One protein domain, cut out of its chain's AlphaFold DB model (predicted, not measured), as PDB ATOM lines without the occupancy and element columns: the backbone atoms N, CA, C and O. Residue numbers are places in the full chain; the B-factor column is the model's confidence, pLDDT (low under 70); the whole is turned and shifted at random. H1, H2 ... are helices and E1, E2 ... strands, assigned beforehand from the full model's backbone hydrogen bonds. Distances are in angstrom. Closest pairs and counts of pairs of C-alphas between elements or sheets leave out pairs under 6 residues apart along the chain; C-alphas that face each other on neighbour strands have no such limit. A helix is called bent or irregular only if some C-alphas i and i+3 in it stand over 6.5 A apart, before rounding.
ATOM      1  N   LYS A 229     154.890  77.095 119.018       94.06
ATOM      2  CA  LYS A 229     156.302  77.466 118.813       94.06
ATOM      3  C   LYS A 229     156.752  77.358 117.357       94.06
ATOM      4  O   LYS A 229     157.704  78.033 116.987       94.06
ATOM      5  N   SER A 230     156.112  76.499 116.562       92.62
ATOM      6  CA  SER A 230     156.402  76.373 115.128       92.62
ATOM      7  C   SER A 230     155.749  77.454 114.259       92.62
ATOM      8  O   SER A 230     156.054  77.532 113.074       92.62
ATOM      9  N   ASP A 231     154.857  78.273 114.821       91.25
ATOM     10  CA  ASP A 231     154.214  79.376 114.108       91.25
ATOM     11  C   ASP A 231     155.132  80.608 114.059       91.25
ATOM     12  O   ASP A 231     155.717  81.002 115.068       91.25
ATOM     13  N   SER A 232     155.248  81.265 112.903       83.75
ATOM     14  CA  SER A 232     156.097  82.459 112.760       83.75
ATOM     15  C   SER A 232     155.598  83.651 113.589       83.75
ATOM     16  O   SER A 232     156.392  84.488 114.028       83.75
ATOM     17  N   GLY A 233     154.294  83.717 113.872       87.06
ATOM     18  CA  GLY A 233     153.691  84.724 114.735       87.06
ATOM     19  C   GLY A 233     154.120  84.597 116.197       87.06
ATOM     20  O   GLY A 233     154.173  85.609 116.899       87.06
ATOM     21  N   TYR A 234     154.489  83.395 116.661       91.38
ATOM     22  CA  TYR A 234     155.005  83.187 118.018       91.38
ATOM     23  C   TYR A 234     156.291  83.984 118.263       91.38
ATOM     24  O   TYR A 234     156.397  84.683 119.274       91.38
ATOM     25  N   GLU A 235     157.245  83.920 117.333       89.56
ATOM     26  CA  GLU A 235     158.519  84.628 117.462       89.56
ATOM     27  C   GLU A 235     158.326  86.144 117.360       89.56
ATOM     28  O   GLU A 235     158.751  86.874 118.257       89.56
ATOM     29  N   GLY A 236     157.620  86.622 116.327       90.94
ATOM     30  CA  GLY A 236     157.388  88.054 116.115       90.94
ATOM     31  C   GLY A 236     156.669  88.721 117.292       90.94
ATOM     32  O   GLY A 236     157.151  89.724 117.830       90.94
ATOM     33  N   MET A 237     155.567  88.124 117.763       92.62
ATOM     34  CA  MET A 237     154.853  88.620 118.943       92.62
ATOM     35  C   MET A 237     155.681  88.489 120.216       92.62
ATOM     36  O   MET A 237     155.568  89.342 121.093       92.62
ATOM     37  N   GLY A 238     156.505  87.449 120.349       92.50
ATOM     38  CA  GLY A 238     157.373  87.270 121.506       92.50
ATOM     39  C   GLY A 238     158.493  88.305 121.566       92.50
ATOM     40  O   GLY A 238     158.762  88.863 122.632       92.50
ATOM     41  N   LEU A 239     159.124  88.625 120.439       92.25
ATOM     42  CA  LEU A 239     160.221  89.590 120.366       92.25
ATOM     43  C   LEU A 239     159.736  91.039 120.444       92.25
ATOM     44  O   LEU A 239     160.291  91.809 121.227       92.25
ATOM     45  N   TYR A 240     158.671  91.390 119.722       95.44
ATOM     46  CA  TYR A 240     158.299  92.793 119.492       95.44
ATOM     47  C   TYR A 240     156.846  93.133 119.866       95.44
ATOM     48  O   TYR A 240     156.410  94.266 119.681       95.44
ATOM     49  N   GLY A 241     156.089  92.184 120.425       95.56
ATOM     50  CA  GLY A 241     154.691  92.401 120.804       95.56
ATOM     51  C   GLY A 241     153.764  92.511 119.596       95.56
ATOM     52  O   GLY A 241     154.109  92.127 118.477       95.56
ATOM     53  N   THR A 242     152.560  93.035 119.809       95.75
ATOM     54  CA  THR A 242     151.574  93.242 118.731       95.75
ATOM     55  C   THR A 242     152.033  94.308 117.728       95.75
ATOM     56  O   THR A 242     151.802  94.173 116.525       95.75
ATOM     57  N   ALA A 243     152.802  95.297 118.199       95.25
ATOM     58  CA  ALA A 243     153.459  96.325 117.390       95.25
ATOM     59  C   ALA A 243     154.545  95.782 116.429       95.25
ATOM     60  O   ALA A 243     155.079  96.543 115.623       95.25
ATOM     61  N   SER A 244     154.850  94.474 116.463       93.50
ATOM     62  CA  SER A 244     155.727  93.787 115.496       93.50
ATOM     63  C   SER A 244     155.277  93.938 114.039       93.50
ATOM     64  O   SER A 244     156.104  93.930 113.128       93.50
ATOM     65  N   SER A 245     153.966  94.076 113.832       93.50
ATOM     66  CA  SER A 245     153.315  94.095 112.521       93.50
ATOM     67  C   SER A 245     153.311  95.469 111.836       93.50
ATOM     68  O   SER A 245     152.978  95.548 110.654       93.50
ATOM     69  N   LEU A 246     153.701  96.544 112.535       95.31
ATOM     70  CA  LEU A 246     153.514  97.925 112.069       95.31
ATOM     71  C   LEU A 246     154.188  98.231 110.728       95.31
ATOM     72  O   LEU A 246     153.570  98.888 109.895       95.31
ATOM     73  N   PHE A 247     155.398  97.714 110.481       94.44
ATOM     74  CA  PHE A 247     156.058  97.869 109.179       94.44
ATOM     75  C   PHE A 247     155.204  97.309 108.037       94.44
ATOM     76  O   PHE A 247     154.881  98.034 107.100       94.44
ATOM     77  N   GLY A 248     154.778  96.047 108.150       94.31
ATOM     78  CA  GLY A 248     153.991  95.388 107.107       94.31
ATOM     79  C   GLY A 248     152.617  96.031 106.904       94.31
ATOM     80  O   GLY A 248     152.184  96.208 105.771       94.31
ATOM     81  N   ILE A 249     151.938  96.444 107.981       96.12
ATOM     82  CA  ILE A 249     150.653  97.158 107.884       96.12
ATOM     83  C   ILE A 249     150.823  98.515 107.175       96.12
ATOM     84  O   ILE A 249     149.978  98.883 106.355       96.12
ATOM     85  N   ASN A 250     151.905  99.247 107.459       97.38
ATOM     86  CA  ASN A 250     152.191 100.526 106.810       97.38
ATOM     87  C   ASN A 250     152.523 100.350 105.318       97.38
ATOM     88  O   ASN A 250     151.980 101.081 104.495       97.38
ATOM     89  N   GLU A 251     153.334  99.348 104.950       96.75
ATOM     90  CA  GLU A 251     153.640  99.019 103.544       96.75
ATOM     91  C   GLU A 251     152.395  98.615 102.746       96.75
ATOM     92  O   GLU A 251     152.236  98.994 101.583       96.75
ATOM     93  N   LEU A 252     151.469  97.894 103.380       97.38
ATOM     94  CA  LEU A 252     150.180  97.538 102.786       97.38
ATOM     95  C   LEU A 252     149.224  98.737 102.644       97.38
ATOM     96  O   LEU A 252     148.144  98.574 102.079       97.38
ATOM     97  N   ASN A 253     149.602  99.931 103.118       96.69
ATOM     98  CA  ASN A 253     148.780 101.144 103.118       96.69
ATOM     99  C   ASN A 253     147.414 100.937 103.790       96.69
ATOM    100  O   ASN A 253     146.386 101.398 103.289       96.69
ATOM    101  N   VAL A 254     147.408 100.239 104.931       96.44
ATOM    102  CA  VAL A 254     146.218 100.005 105.771       96.44
ATOM    103  C   VAL A 254     146.427 100.442 107.224       96.44
ATOM    104  O   VAL A 254     145.712  99.988 108.114       96.44
ATOM    105  N   PHE A 255     147.394 101.329 107.477       96.50
ATOM    106  CA  PHE A 255     147.707 101.876 108.795       96.50
ATOM    107  C   PHE A 255     147.004 103.230 109.026       96.50
ATOM    108  O   PHE A 255     147.440 104.254 108.485       96.50
ATOM    109  N   PRO A 256     145.914 103.284 109.818       95.88
ATOM    110  CA  PRO A 256     145.142 104.508 110.002       95.88
ATOM    111  C   PRO A 256     145.991 105.633 110.583       95.88
ATOM    112  O   PRO A 256     146.630 105.466 111.624       95.88
ATOM    113  N   SER A 257     145.997 106.778 109.906       97.06
ATOM    114  CA  SER A 257     146.827 107.923 110.274       97.06
ATOM    115  C   SER A 257     146.082 109.234 110.025       97.06
ATOM    116  O   SER A 257     145.325 109.347 109.058       97.06
ATOM    117  N   TYR A 258     146.299 110.232 110.888       97.75
ATOM    118  CA  TYR A 258     145.648 111.549 110.828       97.75
ATOM    119  C   TYR A 258     144.117 111.459 110.738       97.75
ATOM    120  O   TYR A 258     143.533 111.903 109.752       97.75
ATOM    121  N   ASN A 259     143.466 110.846 111.729       98.00
ATOM    122  CA  ASN A 259     142.016 110.605 111.735       98.00
ATOM    123  C   ASN A 259     141.500 109.895 110.466       98.00
ATOM    124  O   ASN A 259     140.524 110.306 109.844       98.00
ATOM    125  N   PHE A 260     142.197 108.837 110.043       97.88
ATOM    126  CA  PHE A 260     141.916 108.076 108.814       97.88
ATOM    127  C   PHE A 260     142.030 108.876 107.499       97.88
ATOM    128  O   PHE A 260     141.714 108.336 106.438       97.88
ATOM    129  N   LYS A 261     142.533 110.122 107.512       97.31
ATOM    130  CA  LYS A 261     142.826 110.886 106.280       97.31
ATOM    131  C   LYS A 261     143.951 110.255 105.459       97.31
ATOM    132  O   LYS A 261     144.050 110.502 104.258       97.31
ATOM    133  N   ARG A 262     144.819 109.471 106.102       97.06
ATOM    134  CA  ARG A 262     145.887 108.692 105.470       97.06
ATOM    135  C   ARG A 262     145.825 107.243 105.939       97.06
ATOM    136  O   ARG A 262     145.346 106.951 107.037       97.06
ATOM    137  N   SER A 263     146.352 106.351 105.110       96.62
ATOM    138  CA  SER A 263     146.449 104.920 105.401       96.62
ATOM    139  C   SER A 263     147.896 104.426 105.532       96.62
ATOM    140  O   SER A 263     148.142 103.222 105.571       96.62
ATOM    141  N   SER A 264     148.849 105.355 105.615       97.00
ATOM    142  CA  SER A 264     150.262 105.119 105.907       97.00
ATOM    143  C   SER A 264     150.943 106.418 106.361       97.00
ATOM    144  O   SER A 264     150.382 107.518 106.240       97.00
ATOM    145  N   VAL A 265     152.151 106.281 106.903       97.00
ATOM    146  CA  VAL A 265     153.094 107.367 107.207       97.00
ATOM    147  C   VAL A 265     154.430 107.108 106.515       97.00
ATOM    148  O   VAL A 265     154.769 105.956 106.242       97.00
ATOM    149  N   ASP A 266     155.181 108.178 106.247       93.88
ATOM    150  CA  ASP A 266     156.426 108.103 105.469       93.88
ATOM    151  C   ASP A 266     157.517 107.312 106.204       93.88
ATOM    152  O   ASP A 266     158.160 106.448 105.612       93.88
ATOM    153  N   ASP A 267     157.689 107.569 107.507       94.19
ATOM    154  CA  ASP A 267     158.584 106.805 108.377       94.19
ATOM    155  C   ASP A 267     157.828 106.274 109.600       94.19
ATOM    156  O   ASP A 267     157.476 107.015 110.515       94.19
ATOM    157  N   ILE A 268     157.568 104.965 109.609       96.25
ATOM    158  CA  ILE A 268     156.900 104.268 110.716       96.25
ATOM    159  C   ILE A 268     157.879 103.767 111.786       96.25
ATOM    160  O   ILE A 268     157.450 103.317 112.849       96.25
ATOM    161  N   THR A 269     159.189 103.818 111.515       95.81
ATOM    162  CA  THR A 269     160.231 103.094 112.259       95.81
ATOM    163  C   THR A 269     160.123 103.309 113.756       95.81
ATOM    164  O   THR A 269     160.122 102.338 114.513       95.81
ATOM    165  N   THR A 270     159.972 104.559 114.182       95.06
ATOM    166  CA  THR A 270     159.924 104.954 115.592       95.06
ATOM    167  C   THR A 270     158.750 104.336 116.351       95.06
ATOM    168  O   THR A 270     158.908 103.985 117.514       95.06
ATOM    169  N   LEU A 271     157.598 104.114 115.714       96.38
ATOM    170  CA  LEU A 271     156.424 103.524 116.372       96.38
ATOM    171  C   LEU A 271     156.470 101.993 116.453       96.38
ATOM    172  O   LEU A 271     155.616 101.379 117.090       96.38
ATOM    173  N   THR A 272     157.433 101.347 115.799       96.38
ATOM    174  CA  THR A 272     157.457  99.883 115.702       96.38
ATOM    175  C   THR A 272     157.893  99.201 116.995       96.38
ATOM    176  O   THR A 272     158.697  99.724 117.772       96.38
ATOM    177  N   GLY A 273     157.419  97.968 117.210       96.00
ATOM    178  CA  GLY A 273     157.877  97.147 118.336       96.00
ATOM    179  C   GLY A 273     159.381  96.840 118.274       96.00
ATOM    180  O   GLY A 273     160.034  96.689 119.305       96.00
ATOM    181  N   GLN A 274     159.944  96.789 117.066       95.94
ATOM    182  CA  GLN A 274     161.370  96.632 116.800       95.94
ATOM    183  C   GLN A 274     162.157  97.827 117.341       95.94
ATOM    184  O   GLN A 274     163.127  97.632 118.072       95.94
ATOM    185  N   HIS A 275     161.725  99.054 117.034       96.69
ATOM    186  CA  HIS A 275     162.358 100.257 117.568       96.69
ATOM    187  C   HIS A 275     162.223 100.339 119.087       96.69
ATOM    188  O   HIS A 275     163.226 100.557 119.763       96.69
ATOM    189  N   LEU A 276     161.030 100.072 119.633       96.69
ATOM    190  CA  LEU A 276     160.795 100.062 121.082       96.69
ATOM    191  C   LEU A 276     161.793  99.149 121.820       96.69
ATOM    192  O   LEU A 276     162.326  99.515 122.870       96.69
ATOM    193  N   THR A 277     162.075  97.970 121.261       95.69
ATOM    194  CA  THR A 277     163.069  97.037 121.805       95.69
ATOM    195  C   THR A 277     164.502  97.527 121.585       95.69
ATOM    196  O   THR A 277     165.273  97.597 122.541       95.69
ATOM    197  N   ASN A 278     164.872  97.881 120.352       96.69
ATOM    198  CA  ASN A 278     166.256  98.209 119.982       96.69
ATOM    199  C   ASN A 278     166.756  99.517 120.613       96.69
ATOM    200  O   ASN A 278     167.945  99.643 120.891       96.69
ATOM    201  N   ALA A 279     165.858 100.471 120.861       96.25
ATOM    202  CA  ALA A 279     166.161 101.729 121.536       96.25
ATOM    203  C   ALA A 279     166.234 101.595 123.072       96.25
ATOM    204  O   ALA A 279     166.542 102.563 123.759       96.25
ATOM    205  N   GLY A 280     165.983 100.403 123.629       96.56
ATOM    206  CA  GLY A 280     166.165 100.122 125.058       96.56
ATOM    207  C   GLY A 280     165.000 100.533 125.966       96.56
ATOM    208  O   GLY A 280     165.146 100.479 127.194       96.56
ATOM    209  N   TYR A 281     163.845 100.899 125.400       97.94
ATOM    210  CA  TYR A 281     162.640 101.203 126.179       97.94
ATOM    211  C   TYR A 281     162.041  99.938 126.809       97.94
ATOM    212  O   TYR A 281     161.541  99.988 127.931       97.94
ATOM    213  N   LEU A 282     162.113  98.783 126.133       97.56
ATOM    214  CA  LEU A 282     161.651  97.506 126.689       97.56
ATOM    215  C   LEU A 282     162.535  97.055 127.859       97.56
ATOM    216  O   LEU A 282     163.701  96.717 127.669       97.56
ATOM    217  N   LYS A 283     161.955  96.937 129.057       96.75
ATOM    218  CA  LYS A 283     162.657  96.413 130.241       96.75
ATOM    219  C   LYS A 283     162.317  94.961 130.539       96.75
ATOM    220  O   LYS A 283     163.159  94.217 131.036       96.75
ATOM    221  N   ARG A 284     161.086  94.527 130.245       95.38
ATOM    222  CA  ARG A 284     160.656  93.142 130.486       95.38
ATOM    223  C   ARG A 284     159.521  92.722 129.559       95.38
ATOM    224  O   ARG A 284     158.627  93.504 129.260       95.38
ATOM    225  N   LYS A 285     159.517  91.448 129.165       94.50
ATOM    226  CA  LYS A 285     158.368  90.794 128.524       94.50
ATOM    227  C   LYS A 285     157.469  90.183 129.588       94.50
ATOM    228  O   LYS A 285     157.970  89.487 130.469       94.50
ATOM    229  N   VAL A 286     156.167  90.434 129.511       92.19
ATOM    230  CA  VAL A 286     155.201  89.980 130.519       92.19
ATOM    231  C   VAL A 286     154.247  88.955 129.910       92.19
ATOM    232  O   VAL A 286     153.750  89.114 128.794       92.19
ATOM    233  N   ALA A 287     154.005  87.878 130.654       93.69
ATOM    234  CA  ALA A 287     153.101  86.804 130.274       93.69
ATOM    235  C   ALA A 287     151.755  86.952 130.989       93.69
ATOM    236  O   ALA A 287     151.712  87.190 132.197       93.69
ATOM    237  N   CYS A 288     150.659  86.730 130.262       95.06
ATOM    238  CA  CYS A 288     149.405  86.328 130.901       95.06
ATOM    239  C   CYS A 288     149.538  84.905 131.463       95.06
ATOM    240  O   CYS A 288     150.444  84.160 131.074       95.06
ATOM    241  N   TYR A 289     148.592  84.494 132.307       94.94
ATOM    242  CA  TYR A 289     148.578  83.153 132.886       94.94
ATOM    243  C   TYR A 289     148.736  82.046 131.816       94.94
ATOM    244  O   TYR A 289     148.012  82.017 130.812       94.94
ATOM    245  N   SER A 290     149.705  81.142 132.034       95.19
ATOM    246  CA  SER A 290     150.064  80.006 131.159       95.19
ATOM    247  C   SER A 290     150.385  80.376 129.693       95.19
ATOM    248  O   SER A 290     150.395  79.529 128.794       95.19
ATOM    249  N   CYS A 291     150.648  81.651 129.397       95.19
ATOM    250  CA  CYS A 291     151.032  82.085 128.057       95.19
ATOM    251  C   CYS A 291     152.515  81.792 127.800       95.19
ATOM    252  O   CYS A 291     153.360  82.070 128.643       95.19
ATOM    253  N   ILE A 292     152.828  81.253 126.619       94.62
ATOM    254  CA  ILE A 292     154.215  81.003 126.191       94.62
ATOM    255  C   ILE A 292     154.760  82.089 125.249       94.62
ATOM    256  O   ILE A 292     155.949  82.089 124.958       94.62
ATOM    257  N   ILE A 293     153.906  83.006 124.777       94.69
ATOM    258  CA  ILE A 293     154.265  84.047 123.794       94.69
ATOM    259  C   ILE A 293     154.884  85.268 124.485       94.69
ATOM    260  O   ILE A 293     155.866  85.819 124.000       94.69
ATOM    261  N   ASN A 294     154.340  85.679 125.637       93.19
ATOM    262  CA  ASN A 294     154.809  86.833 126.419       93.19
ATOM    263  C   ASN A 294     154.748  88.150 125.625       93.19
ATOM    264  O   ASN A 294     155.735  88.880 125.537       93.19
ATOM    265  N   CYS A 295     153.597  88.422 124.997       94.25
ATOM    266  CA  CYS A 295     153.442  89.538 124.062       94.25
ATOM    267  C   CYS A 295     153.487  90.924 124.725       94.25
ATOM    268  O   CYS A 295     153.885  91.871 124.047       94.25
ATOM    269  N   HIS A 296     153.141  91.053 126.010       93.56
ATOM    270  CA  HIS A 296     153.104  92.347 126.689       93.56
ATOM    271  C   HIS A 296     154.505  92.920 126.902       93.56
ATOM    272  O   HIS A 296     155.443  92.222 127.302       93.56
ATOM    273  N   ARG A 297     154.617  94.226 126.670       94.88
ATOM    274  CA  ARG A 297     155.854  94.999 126.783       94.88
ATOM    275  C   ARG A 297     155.815  95.804 128.072       94.88
ATOM    276  O   ARG A 297     154.980  96.678 128.189       94.88
ATOM    277  N   TYR A 298     156.668  95.518 129.047       96.56
ATOM    278  CA  TYR A 298     156.895  96.460 130.141       96.56
ATOM    279  C   TYR A 298     158.007  97.411 129.711       96.56
ATOM    280  O   TYR A 298     159.164  96.989 129.596       96.56
ATOM    281  N   ALA A 299     157.637  98.653 129.419       97.31
ATOM    282  CA  ALA A 299     158.514  99.661 128.846       97.31
ATOM    283  C   ALA A 299     158.645 100.878 129.766       97.31
ATOM    284  O   ALA A 299     157.709 101.204 130.500       97.31
ATOM    285  N   THR A 300     159.801 101.543 129.723       98.12
ATOM    286  CA  THR A 300     160.060 102.782 130.467       98.12
ATOM    287  C   THR A 300     160.745 103.825 129.593       98.12
ATOM    288  O   THR A 300     161.421 103.482 128.623       98.12
ATOM    289  N   VAL A 301     160.578 105.094 129.962       98.31
ATOM    290  CA  VAL A 301     161.341 106.224 129.424       98.31
ATOM    291  C   VAL A 301     162.173 106.800 130.564       98.31
ATOM    292  O   VAL A 301     161.636 107.354 131.523       98.31
ATOM    293  N   ASP A 302     163.492 106.645 130.479       97.12
ATOM    294  CA  ASP A 302     164.391 106.924 131.606       97.12
ATOM    295  C   ASP A 302     164.971 108.352 131.565       97.12
ATOM    296  O   ASP A 302     165.455 108.862 132.574       97.12
ATOM    297  N   SER A 303     164.895 109.047 130.426       96.12
ATOM    298  CA  SER A 303     165.465 110.392 130.238       96.12
ATOM    299  C   SER A 303     164.616 111.245 129.291       96.12
ATOM    300  O   SER A 303     163.626 110.765 128.756       96.12
ATOM    301  N   GLY A 304     164.974 112.518 129.108       95.69
ATOM    302  CA  GLY A 304     164.262 113.407 128.188       95.69
ATOM    303  C   GLY A 304     162.931 113.932 128.733       95.69
ATOM    304  O   GLY A 304     162.673 113.918 129.937       95.69
ATOM    305  N   LYS A 305     162.090 114.445 127.827       97.25
ATOM    306  CA  LYS A 305     160.842 115.156 128.165       97.25
ATOM    307  C   LYS A 305     159.836 114.273 128.910       97.25
ATOM    308  O   LYS A 305     159.088 114.782 129.740       97.25
ATOM    309  N   PHE A 306     159.816 112.978 128.605       97.94
ATOM    310  CA  PHE A 306     158.866 112.016 129.162       97.94
ATOM    311  C   PHE A 306     159.503 111.079 130.203       97.94
ATOM    312  O   PHE A 306     158.941 110.023 130.503       97.94
ATOM    313  N   SER A 307     160.654 111.465 130.770       97.81
ATOM    314  CA  SER A 307     161.341 110.710 131.826       97.81
ATOM    315  C   SER A 307     160.408 110.377 132.997       97.81
ATOM    316  O   SER A 307     159.589 111.198 133.417       97.81
ATOM    317  N   GLY A 308     160.529 109.154 133.514       97.25
ATOM    318  CA  GLY A 308     159.699 108.622 134.598       97.25
ATOM    319  C   GLY A 308     158.450 107.879 134.122       97.25
ATOM    320  O   GLY A 308     157.750 107.297 134.947       97.25
ATOM    321  N   THR A 309     158.183 107.849 132.813       98.06
ATOM    322  CA  THR A 309     157.107 107.032 132.239       98.06
ATOM    323  C   THR A 309     157.434 105.551 132.396       98.06
ATOM    324  O   THR A 309     158.525 105.113 132.024       98.06
ATOM    325  N   TYR A 310     156.474 104.759 132.865       96.75
ATOM    326  CA  TYR A 310     156.536 103.299 132.800       96.75
ATOM    327  C   TYR A 310     155.157 102.735 132.491       96.75
ATOM    328  O   TYR A 310     154.160 103.264 132.964       96.75
ATOM    329  N   THR A 311     155.056 101.684 131.679       95.94
ATOM    330  CA  THR A 311     153.752 101.108 131.320       95.94
ATOM    331  C   THR A 311     153.864  99.680 130.801       95.94
ATOM    332  O   THR A 311     154.927  99.248 130.354       95.94
ATOM    333  N   GLY A 312     152.757  98.938 130.855       93.62
ATOM    334  CA  GLY A 312     152.550  97.755 130.027       93.62
ATOM    335  C   GLY A 312     151.962  98.159 128.673       93.62
ATOM    336  O   GLY A 312     151.073  98.999 128.620       93.62
ATOM    337  N   GLY A 313     152.473  97.592 127.583       92.12
ATOM    338  CA  GLY A 313     152.228  98.077 126.227       92.12
ATOM    339  C   GLY A 313     153.269  99.128 125.793       92.12
ATOM    340  O   GLY A 313     154.380  99.145 126.326       92.12
ATOM    341  N   PRO A 314     152.942  99.994 124.819       94.69
ATOM    342  CA  PRO A 314     151.686 100.035 124.073       94.69
ATOM    343  C   PRO A 314     151.522  98.828 123.142       94.69
ATOM    344  O   PRO A 314     152.490  98.268 122.624       94.69
ATOM    345  N   GLU A 315     150.271  98.437 122.925       96.25
ATOM    346  CA  GLU A 315     149.905  97.482 121.879       96.25
ATOM    347  C   GLU A 315     149.820  98.192 120.511       96.25
ATOM    348  O   GLU A 315     149.801  99.425 120.441       96.25
ATOM    349  N   TYR A 316     149.744  97.424 119.420       97.38
ATOM    350  CA  TYR A 316     149.571  97.931 118.049       97.38
ATOM    351  C   TYR A 316     148.466  98.992 117.961       97.38
ATOM    352  O   TYR A 316     148.659 100.065 117.391       97.38
ATOM    353  N   GLU A 317     147.313  98.714 118.565       97.81
ATOM    354  CA  GLU A 317     146.158  99.596 118.515       97.81
ATOM    355  C   GLU A 317     146.420 100.925 119.225       97.81
ATOM    356  O   GLU A 317     145.964 101.963 118.751       97.81
ATOM    357  N   THR A 318     147.189 100.918 120.317       97.88
ATOM    358  CA  THR A 318     147.585 102.154 120.998       97.88
ATOM    359  C   THR A 318     148.583 102.951 120.156       97.88
ATOM    360  O   THR A 318     148.424 104.166 120.032       97.88
ATOM    361  N   MET A 319     149.558 102.282 119.525       97.69
ATOM    362  CA  MET A 319     150.489 102.931 118.586       97.69
ATOM    363  C   MET A 319     149.747 103.603 117.426       97.69
ATOM    364  O   MET A 319     150.090 104.714 117.030       97.69
ATOM    365  N   SER A 320     148.697 102.963 116.908       97.69
ATOM    366  CA  SER A 320     147.847 103.552 115.871       97.69
ATOM    367  C   SER A 320     147.006 104.710 116.411       97.69
ATOM    368  O   SER A 320     147.033 105.808 115.864       97.69
ATOM    369  N   ALA A 321     146.260 104.498 117.497       98.31
ATOM    370  CA  ALA A 321     145.237 105.440 117.940       98.31
ATOM    371  C   ALA A 321     145.800 106.701 118.614       98.31
ATOM    372  O   ALA A 321     145.243 107.780 118.422       98.31
ATOM    373  N   LEU A 322     146.877 106.573 119.396       98.38
ATOM    374  CA  LEU A 322     147.513 107.689 120.112       98.38
ATOM    375  C   LEU A 322     148.812 108.168 119.444       98.38
ATOM    376  O   LEU A 322     149.304 109.239 119.788       98.38
ATOM    377  N   GLY A 323     149.349 107.397 118.494       98.00
ATOM    378  CA  GLY A 323     150.493 107.773 117.665       98.00
ATOM    379  C   GLY A 323     150.055 108.333 116.315       98.00
ATOM    380  O   GLY A 323     149.616 109.482 116.217       98.00
ATOM    381  N   SER A 324     150.163 107.523 115.260       97.62
ATOM    382  CA  SER A 324     149.970 107.960 113.866       97.62
ATOM    383  C   SER A 324     148.597 108.561 113.586       97.62
ATOM    384  O   SER A 324     148.473 109.492 112.787       97.62
ATOM    385  N   GLY A 325     147.556 108.067 114.256       98.00
ATOM    386  CA  GLY A 325     146.209 108.608 114.194       98.00
ATOM    387  C   GLY A 325     146.187 110.091 114.554       98.00
ATOM    388  O   GLY A 325     145.566 110.879 113.846       98.00
ATOM    389  N   CYS A 326     146.938 110.481 115.583       97.88
ATOM    390  CA  CYS A 326     147.128 111.864 116.027       97.88
ATOM    391  C   CYS A 326     148.258 112.599 115.277       97.88
ATOM    392  O   CYS A 326     148.602 113.721 115.638       97.88
ATOM    393  N   GLY A 327     148.886 111.970 114.277       96.75
ATOM    394  CA  GLY A 327     150.073 112.503 113.602       96.75
ATOM    395  C   GLY A 327     151.346 112.486 114.458       96.75
ATOM    396  O   GLY A 327     152.299 113.195 114.146       96.75
ATOM    397  N   ILE A 328     151.378 111.696 115.537       97.19
ATOM    398  CA  ILE A 328     152.505 111.601 116.469       97.19
ATOM    399  C   ILE A 328     153.336 110.361 116.130       97.19
ATOM    400  O   ILE A 328     152.856 109.236 116.234       97.19
ATOM    401  N   LEU A 329     154.597 110.569 115.753       96.44
ATOM    402  CA  LEU A 329     155.560 109.497 115.457       96.44
ATOM    403  C   LEU A 329     156.646 109.365 116.538       96.44
ATOM    404  O   LEU A 329     157.632 108.666 116.347       96.44
ATOM    405  N   ASP A 330     156.488 110.038 117.675       96.19
ATOM    406  CA  ASP A 330     157.396 109.934 118.817       96.19
ATOM    407  C   ASP A 330     156.928 108.821 119.768       96.19
ATOM    408  O   ASP A 330     155.869 108.923 120.393       96.19
ATOM    409  N   VAL A 331     157.721 107.753 119.887       96.94
ATOM    410  CA  VAL A 331     157.397 106.601 120.739       96.94
ATOM    411  C   VAL A 331     157.349 106.956 122.223       96.94
ATOM    412  O   VAL A 331     156.549 106.368 122.949       96.94
ATOM    413  N   GLU A 332     158.141 107.928 122.689       98.19
ATOM    414  CA  GLU A 332     158.120 108.347 124.093       98.19
ATOM    415  C   GLU A 332     156.799 109.047 124.430       98.19
ATOM    416  O   GLU A 332     156.194 108.783 125.472       98.19
ATOM    417  N   ALA A 333     156.300 109.880 123.511       98.25
ATOM    418  CA  ALA A 333     154.996 110.518 123.646       98.25
ATOM    419  C   ALA A 333     153.861 109.480 123.680       98.25
ATOM    420  O   ALA A 333     152.950 109.588 124.505       98.25
ATOM    421  N   VAL A 334     153.929 108.445 122.834       98.38
ATOM    422  CA  VAL A 334     152.931 107.360 122.826       98.38
ATOM    423  C   VAL A 334     153.015 106.506 124.093       98.38
ATOM    424  O   VAL A 334     151.977 106.157 124.656       98.38
ATOM    425  N   LEU A 335     154.221 106.216 124.593       98.44
ATOM    426  CA  LEU A 335     154.422 105.542 125.879       98.44
ATOM    427  C   LEU A 335     153.781 106.334 127.021       98.44
ATOM    428  O   LEU A 335     153.065 105.754 127.840       98.44
ATOM    429  N   LYS A 336     153.968 107.661 127.039       98.62
ATOM    430  CA  LYS A 336     153.342 108.531 128.039       98.62
ATOM    431  C   LYS A 336     151.819 108.535 127.921       98.62
ATOM    432  O   LYS A 336     151.122 108.460 128.932       98.62
ATOM    433  N   ALA A 337     151.293 108.603 126.701       98.56
ATOM    434  CA  ALA A 337     149.855 108.582 126.461       98.56
ATOM    435  C   ALA A 337     149.222 107.242 126.883       98.56
ATOM    436  O   ALA A 337     148.159 107.238 127.504       98.56
ATOM    437  N   ASN A 338     149.894 106.115 126.615       98.44
ATOM    438  CA  ASN A 338     149.467 104.795 127.081       98.44
ATOM    439  C   ASN A 338     149.473 104.710 128.612       98.44
ATOM    440  O   ASN A 338     148.494 104.258 129.192       98.44
ATOM    441  N   GLU A 339     150.542 105.175 129.269       98.44
ATOM    442  CA  GLU A 339     150.609 105.223 130.735       98.44
ATOM    443  C   GLU A 339     149.412 105.977 131.328       98.44
ATOM    444  O   GLU A 339     148.770 105.484 132.255       98.44
ATOM    445  N   LEU A 340     149.098 107.160 130.794       98.56
ATOM    446  CA  LEU A 340     147.969 107.958 131.272       98.56
ATOM    447  C   LEU A 340     146.632 107.248 131.034       98.56
ATOM    448  O   LEU A 340     145.777 107.255 131.917       98.56
ATOM    449  N   ALA A 341     146.455 106.605 129.878       98.50
ATOM    450  CA  ALA A 341     145.253 105.829 129.595       98.50
ATOM    451  C   ALA A 341     145.082 104.660 130.579       98.50
ATOM    452  O   ALA A 341     143.988 104.476 131.110       98.50
ATOM    453  N   ASP A 342     146.156 103.932 130.893       98.12
ATOM    454  CA  ASP A 342     146.129 102.846 131.876       98.12
ATOM    455  C   ASP A 342     145.831 103.368 133.291       98.12
ATOM    456  O   ASP A 342     144.997 102.797 133.992       98.12
ATOM    457  N   ILE A 343     146.454 104.481 133.706       98.44
ATOM    458  CA  ILE A 343     146.232 105.106 135.023       98.44
ATOM    459  C   ILE A 343     144.788 105.591 135.170       98.44
ATOM    460  O   ILE A 343     144.167 105.369 136.215       98.44
ATOM    461  N   TYR A 344     144.244 106.247 134.144       98.75
ATOM    462  CA  TYR A 344     142.877 106.758 134.173       98.75
ATOM    463  C   TYR A 344     141.821 105.675 133.935       98.75
ATOM    464  O   TYR A 344     140.661 105.875 134.296       98.75
ATOM    465  N   GLY A 345     142.210 104.525 133.379       98.50
ATOM    466  CA  GLY A 345     141.299 103.456 132.985       98.50
ATOM    467  C   GLY A 345     140.514 103.813 131.724       98.50
ATOM    468  O   GLY A 345     139.286 103.755 131.724       98.50
ATOM    469  N   LEU A 346     141.205 104.203 130.652       98.62
ATOM    470  CA  LEU A 346     140.629 104.588 129.359       98.62
ATOM    471  C   LEU A 346     140.919 103.546 128.273       98.62
ATOM    472  O   LEU A 346     141.981 102.931 128.247       98.62
ATOM    473  N   ASP A 347     139.979 103.356 127.348       98.50
ATOM    474  CA  ASP A 347     140.220 102.634 126.096       98.50
ATOM    475  C   ASP A 347     141.105 103.489 125.185       98.50
ATOM    476  O   ASP A 347     140.644 104.512 124.676       98.50
ATOM    477  N   THR A 348     142.349 103.072 124.941       98.44
ATOM    478  CA  THR A 348     143.299 103.819 124.100       98.44
ATOM    479  C   THR A 348     142.784 104.033 122.679       98.44
ATOM    480  O   THR A 348     143.045 105.080 122.089       98.44
ATOM    481  N   ILE A 349     141.991 103.097 122.146       98.69
ATOM    482  CA  ILE A 349     141.432 103.191 120.793       98.69
ATOM    483  C   ILE A 349     140.397 104.305 120.728       98.69
ATOM    484  O   ILE A 349     140.463 105.171 119.860       98.69
ATOM    485  N   SER A 350     139.426 104.282 121.640       98.62
ATOM    486  CA  SER A 350     138.357 105.279 121.654       98.62
ATOM    487  C   SER A 350     138.867 106.644 122.110       98.62
ATOM    488  O   SER A 350     138.484 107.649 121.521       98.62
ATOM    489  N   ALA A 351     139.765 106.688 123.099       98.56
ATOM    490  CA  ALA A 351     140.415 107.922 123.526       98.56
ATOM    491  C   ALA A 351     141.193 108.559 122.368       98.56
ATOM    492  O   ALA A 351     140.977 109.729 122.059       98.56
ATOM    493  N   GLY A 352     142.013 107.771 121.662       98.50
ATOM    494  CA  GLY A 352     142.700 108.224 120.457       98.50
ATOM    495  C   GLY A 352     141.730 108.686 119.377       98.50
ATOM    496  O   GLY A 352     141.890 109.781 118.859       98.50
ATOM    497  N   GLY A 353     140.665 107.933 119.096       98.44
ATOM    498  CA  GLY A 353     139.650 108.333 118.116       98.44
ATOM    499  C   GLY A 353     138.971 109.672 118.436       98.44
ATOM    500  O   GLY A 353     138.778 110.490 117.540       98.44
ATOM    501  N   VAL A 354     138.653 109.938 119.707       98.06
ATOM    502  CA  VAL A 354     138.083 111.229 120.135       98.06
ATOM    503  C   VAL A 354     139.099 112.362 119.989       98.06
ATOM    504  O   VAL A 354     138.741 113.433 119.505       98.06
ATOM    505  N   ILE A 355     140.365 112.131 120.349       98.38
ATOM    506  CA  ILE A 355     141.442 113.121 120.184       98.38
ATOM    507  C   ILE A 355     141.655 113.441 118.700       98.38
ATOM    508  O   ILE A 355     141.711 114.607 118.324       98.38
ATOM    509  N   GLN A 356     141.708 112.420 117.846       98.56
ATOM    510  CA  GLN A 356     141.848 112.562 116.398       98.56
ATOM    511  C   GLN A 356     140.694 113.360 115.785       98.56
ATOM    512  O   GLN A 356     140.922 114.282 114.999       98.56
ATOM    513  N   TRP A 357     139.458 113.044 116.182       98.06
ATOM    514  CA  TRP A 357     138.275 113.802 115.784       98.06
ATOM    515  C   TRP A 357     138.363 115.267 116.226       98.06
ATOM    516  O   TRP A 357     138.045 116.159 115.437       98.06
ATOM    517  N   ALA A 358     138.816 115.528 117.454       97.94
ATOM    518  CA  ALA A 358     138.971 116.884 117.967       97.94
ATOM    519  C   ALA A 358     140.057 117.664 117.204       97.94
ATOM    520  O   ALA A 358     139.821 118.807 116.819       97.94
ATOM    521  N   MET A 359     141.203 117.038 116.912       97.94
ATOM    522  CA  MET A 359     142.280 117.631 116.110       97.94
ATOM    523  C   MET A 359     141.787 118.039 114.718       97.94
ATOM    524  O   MET A 359     141.960 119.186 114.318       97.94
ATOM    525  N   GLU A 360     141.113 117.140 113.993       98.12
ATOM    526  CA  GLU A 360     140.577 117.470 112.667       98.12
ATOM    527  C   GLU A 360     139.452 118.513 112.739       98.12
ATOM    528  O   GLU A 360     139.348 119.384 111.875       98.12
ATOM    529  N   SER A 361     138.612 118.458 113.774       98.12
ATOM    530  CA  SER A 361     137.562 119.459 113.991       98.12
ATOM    531  C   SER A 361     138.154 120.847 114.235       98.12
ATOM    532  O   SER A 361     137.602 121.831 113.747       98.12
ATOM    533  N   TYR A 362     139.291 120.931 114.928       97.69
ATOM    534  CA  TYR A 362     140.031 122.176 115.111       97.69
ATOM    535  C   TYR A 362     140.666 122.665 113.801       97.69
ATOM    536  O   TYR A 362     140.477 123.819 113.423       97.69
ATOM    537  N   GLU A 363     141.327 121.785 113.039       97.00
ATOM    538  CA  GLU A 363     141.867 122.114 111.704       97.00
ATOM    539  C   GLU A 363     140.792 122.672 110.754       97.00
ATOM    540  O   GLU A 363     141.070 123.540 109.927       97.00
ATOM    541  N   LYS A 364     139.553 122.178 110.872       97.44
ATOM    542  CA  LYS A 364     138.394 122.611 110.076       97.44
ATOM    543  C   LYS A 364     137.647 123.817 110.663       97.44
ATOM    544  O   LYS A 364     136.662 124.248 110.067       97.44
ATOM    545  N   GLY A 365     138.078 124.346 111.807       97.25
ATOM    546  CA  GLY A 365     137.449 125.487 112.479       97.25
ATOM    547  C   GLY A 365     136.083 125.195 113.111       97.25
ATOM    548  O   GLY A 365     135.327 126.128 113.366       97.25
TER     549      GLY A 365
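AT A GLANCE: This is residues 229 to 365 of the 374 residues of the protein "AFOR_N domain-containing protein" of Thermoanaerobacterales bacterium (UniProt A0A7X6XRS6). A small sheet of three strands, E1, E2 and E3, has H5 packed across it, and H5 also packs on H4, the helix nearest the middle of the domain. H6 runs alongside H4 and on past it to make one end of the longest axis; H1 lies toward the other end, and residues 252 to 272 form a long stretch with no named element between H2 and H3. The printed part has 137 residues with six named helices and three named strands, in the order H1 H2 H3 E1 E2 E3 H4 H5 H6. The antiparallel sheet runs E1 E2 E3, and the class is mostly helix. The whole is compact, with a radius of gyration of the C-alphas of 14.8 A and spans of 51 by 34 by 26 A.

HOW THE PARTS SIT: H1, residues 232 to 240, and H2, residues 242 to 251, touch only at the corner by their link, and only just, with 3 pairs of C-alphas within 8 A; the closest are those of Gly 236 and Ser 244, 6.0 A. H2 is irregular, with C-alphas 244 and 247 7.5 A apart. H3, residues 273 to 278, touches H1 at a steep tilt of 54 degrees, the closest C-alphas being those of Tyr 240 and Gly 273, 4.5 A. E1, residues 282 to 286, and E2, residues 296 to 301, form a hairpin, with N 298 and O 284 2.8 A apart. E2 and E3, residues 309 to 312, form another, with N 299 and O 311 2.9 A apart; the three strands are a meander, each the antiparallel neighbour of the one before. H4, residues 316 to 326, touches H2 at a steep tilt of 52 degrees, closest at the C-alphas of Ala 243 and Tyr 316, 4.3 A. H4 is only just irregular, with C-alphas 321 and 324 6.7 A apart. H5, residues 331 to 344, is on the sheet at a height of 6.4 A and runs across the strands, at 68 degrees to E3 on the local plane. The closest C-alphas of H5 and E3 are those of Thr 311 and Glu 339, 5.2 A. H5 touches H4, closest at the C-alphas of Gly 323 and Val 334, 5.7 A. H1, H3 and H5 make two layers with the sheet, helices on one face of it. H6, residues 348 to 363, touches H4 at a shallow tilt of 12 degrees, the same way, closest at the C-alphas of Ala 321 and Gly 352, 4.5 A. Each O i to N i+4 pair is within hydrogen-bond range in H1, H3, H5 and H6, against 3 of 6 in H2 and 4 of 7 in H4.

IN THESE COORDINATES: H1 begins at C-alpha 232 (156.097, 82.459, 112.760). H2 and E2 each measure 16.4 A from first to last C-alpha, H5 19.8 A and H6 22.1 A. H6 ends at C-alpha 363 (141.867, 122.114, 111.704).

THE WHOLE: The two C-alphas farthest apart are those of Ser 230 and Gly 365, 52.7 A. The printed part has no cut, the link from H2 to H3 is long, and no printed residue is under 70 in pLDDT.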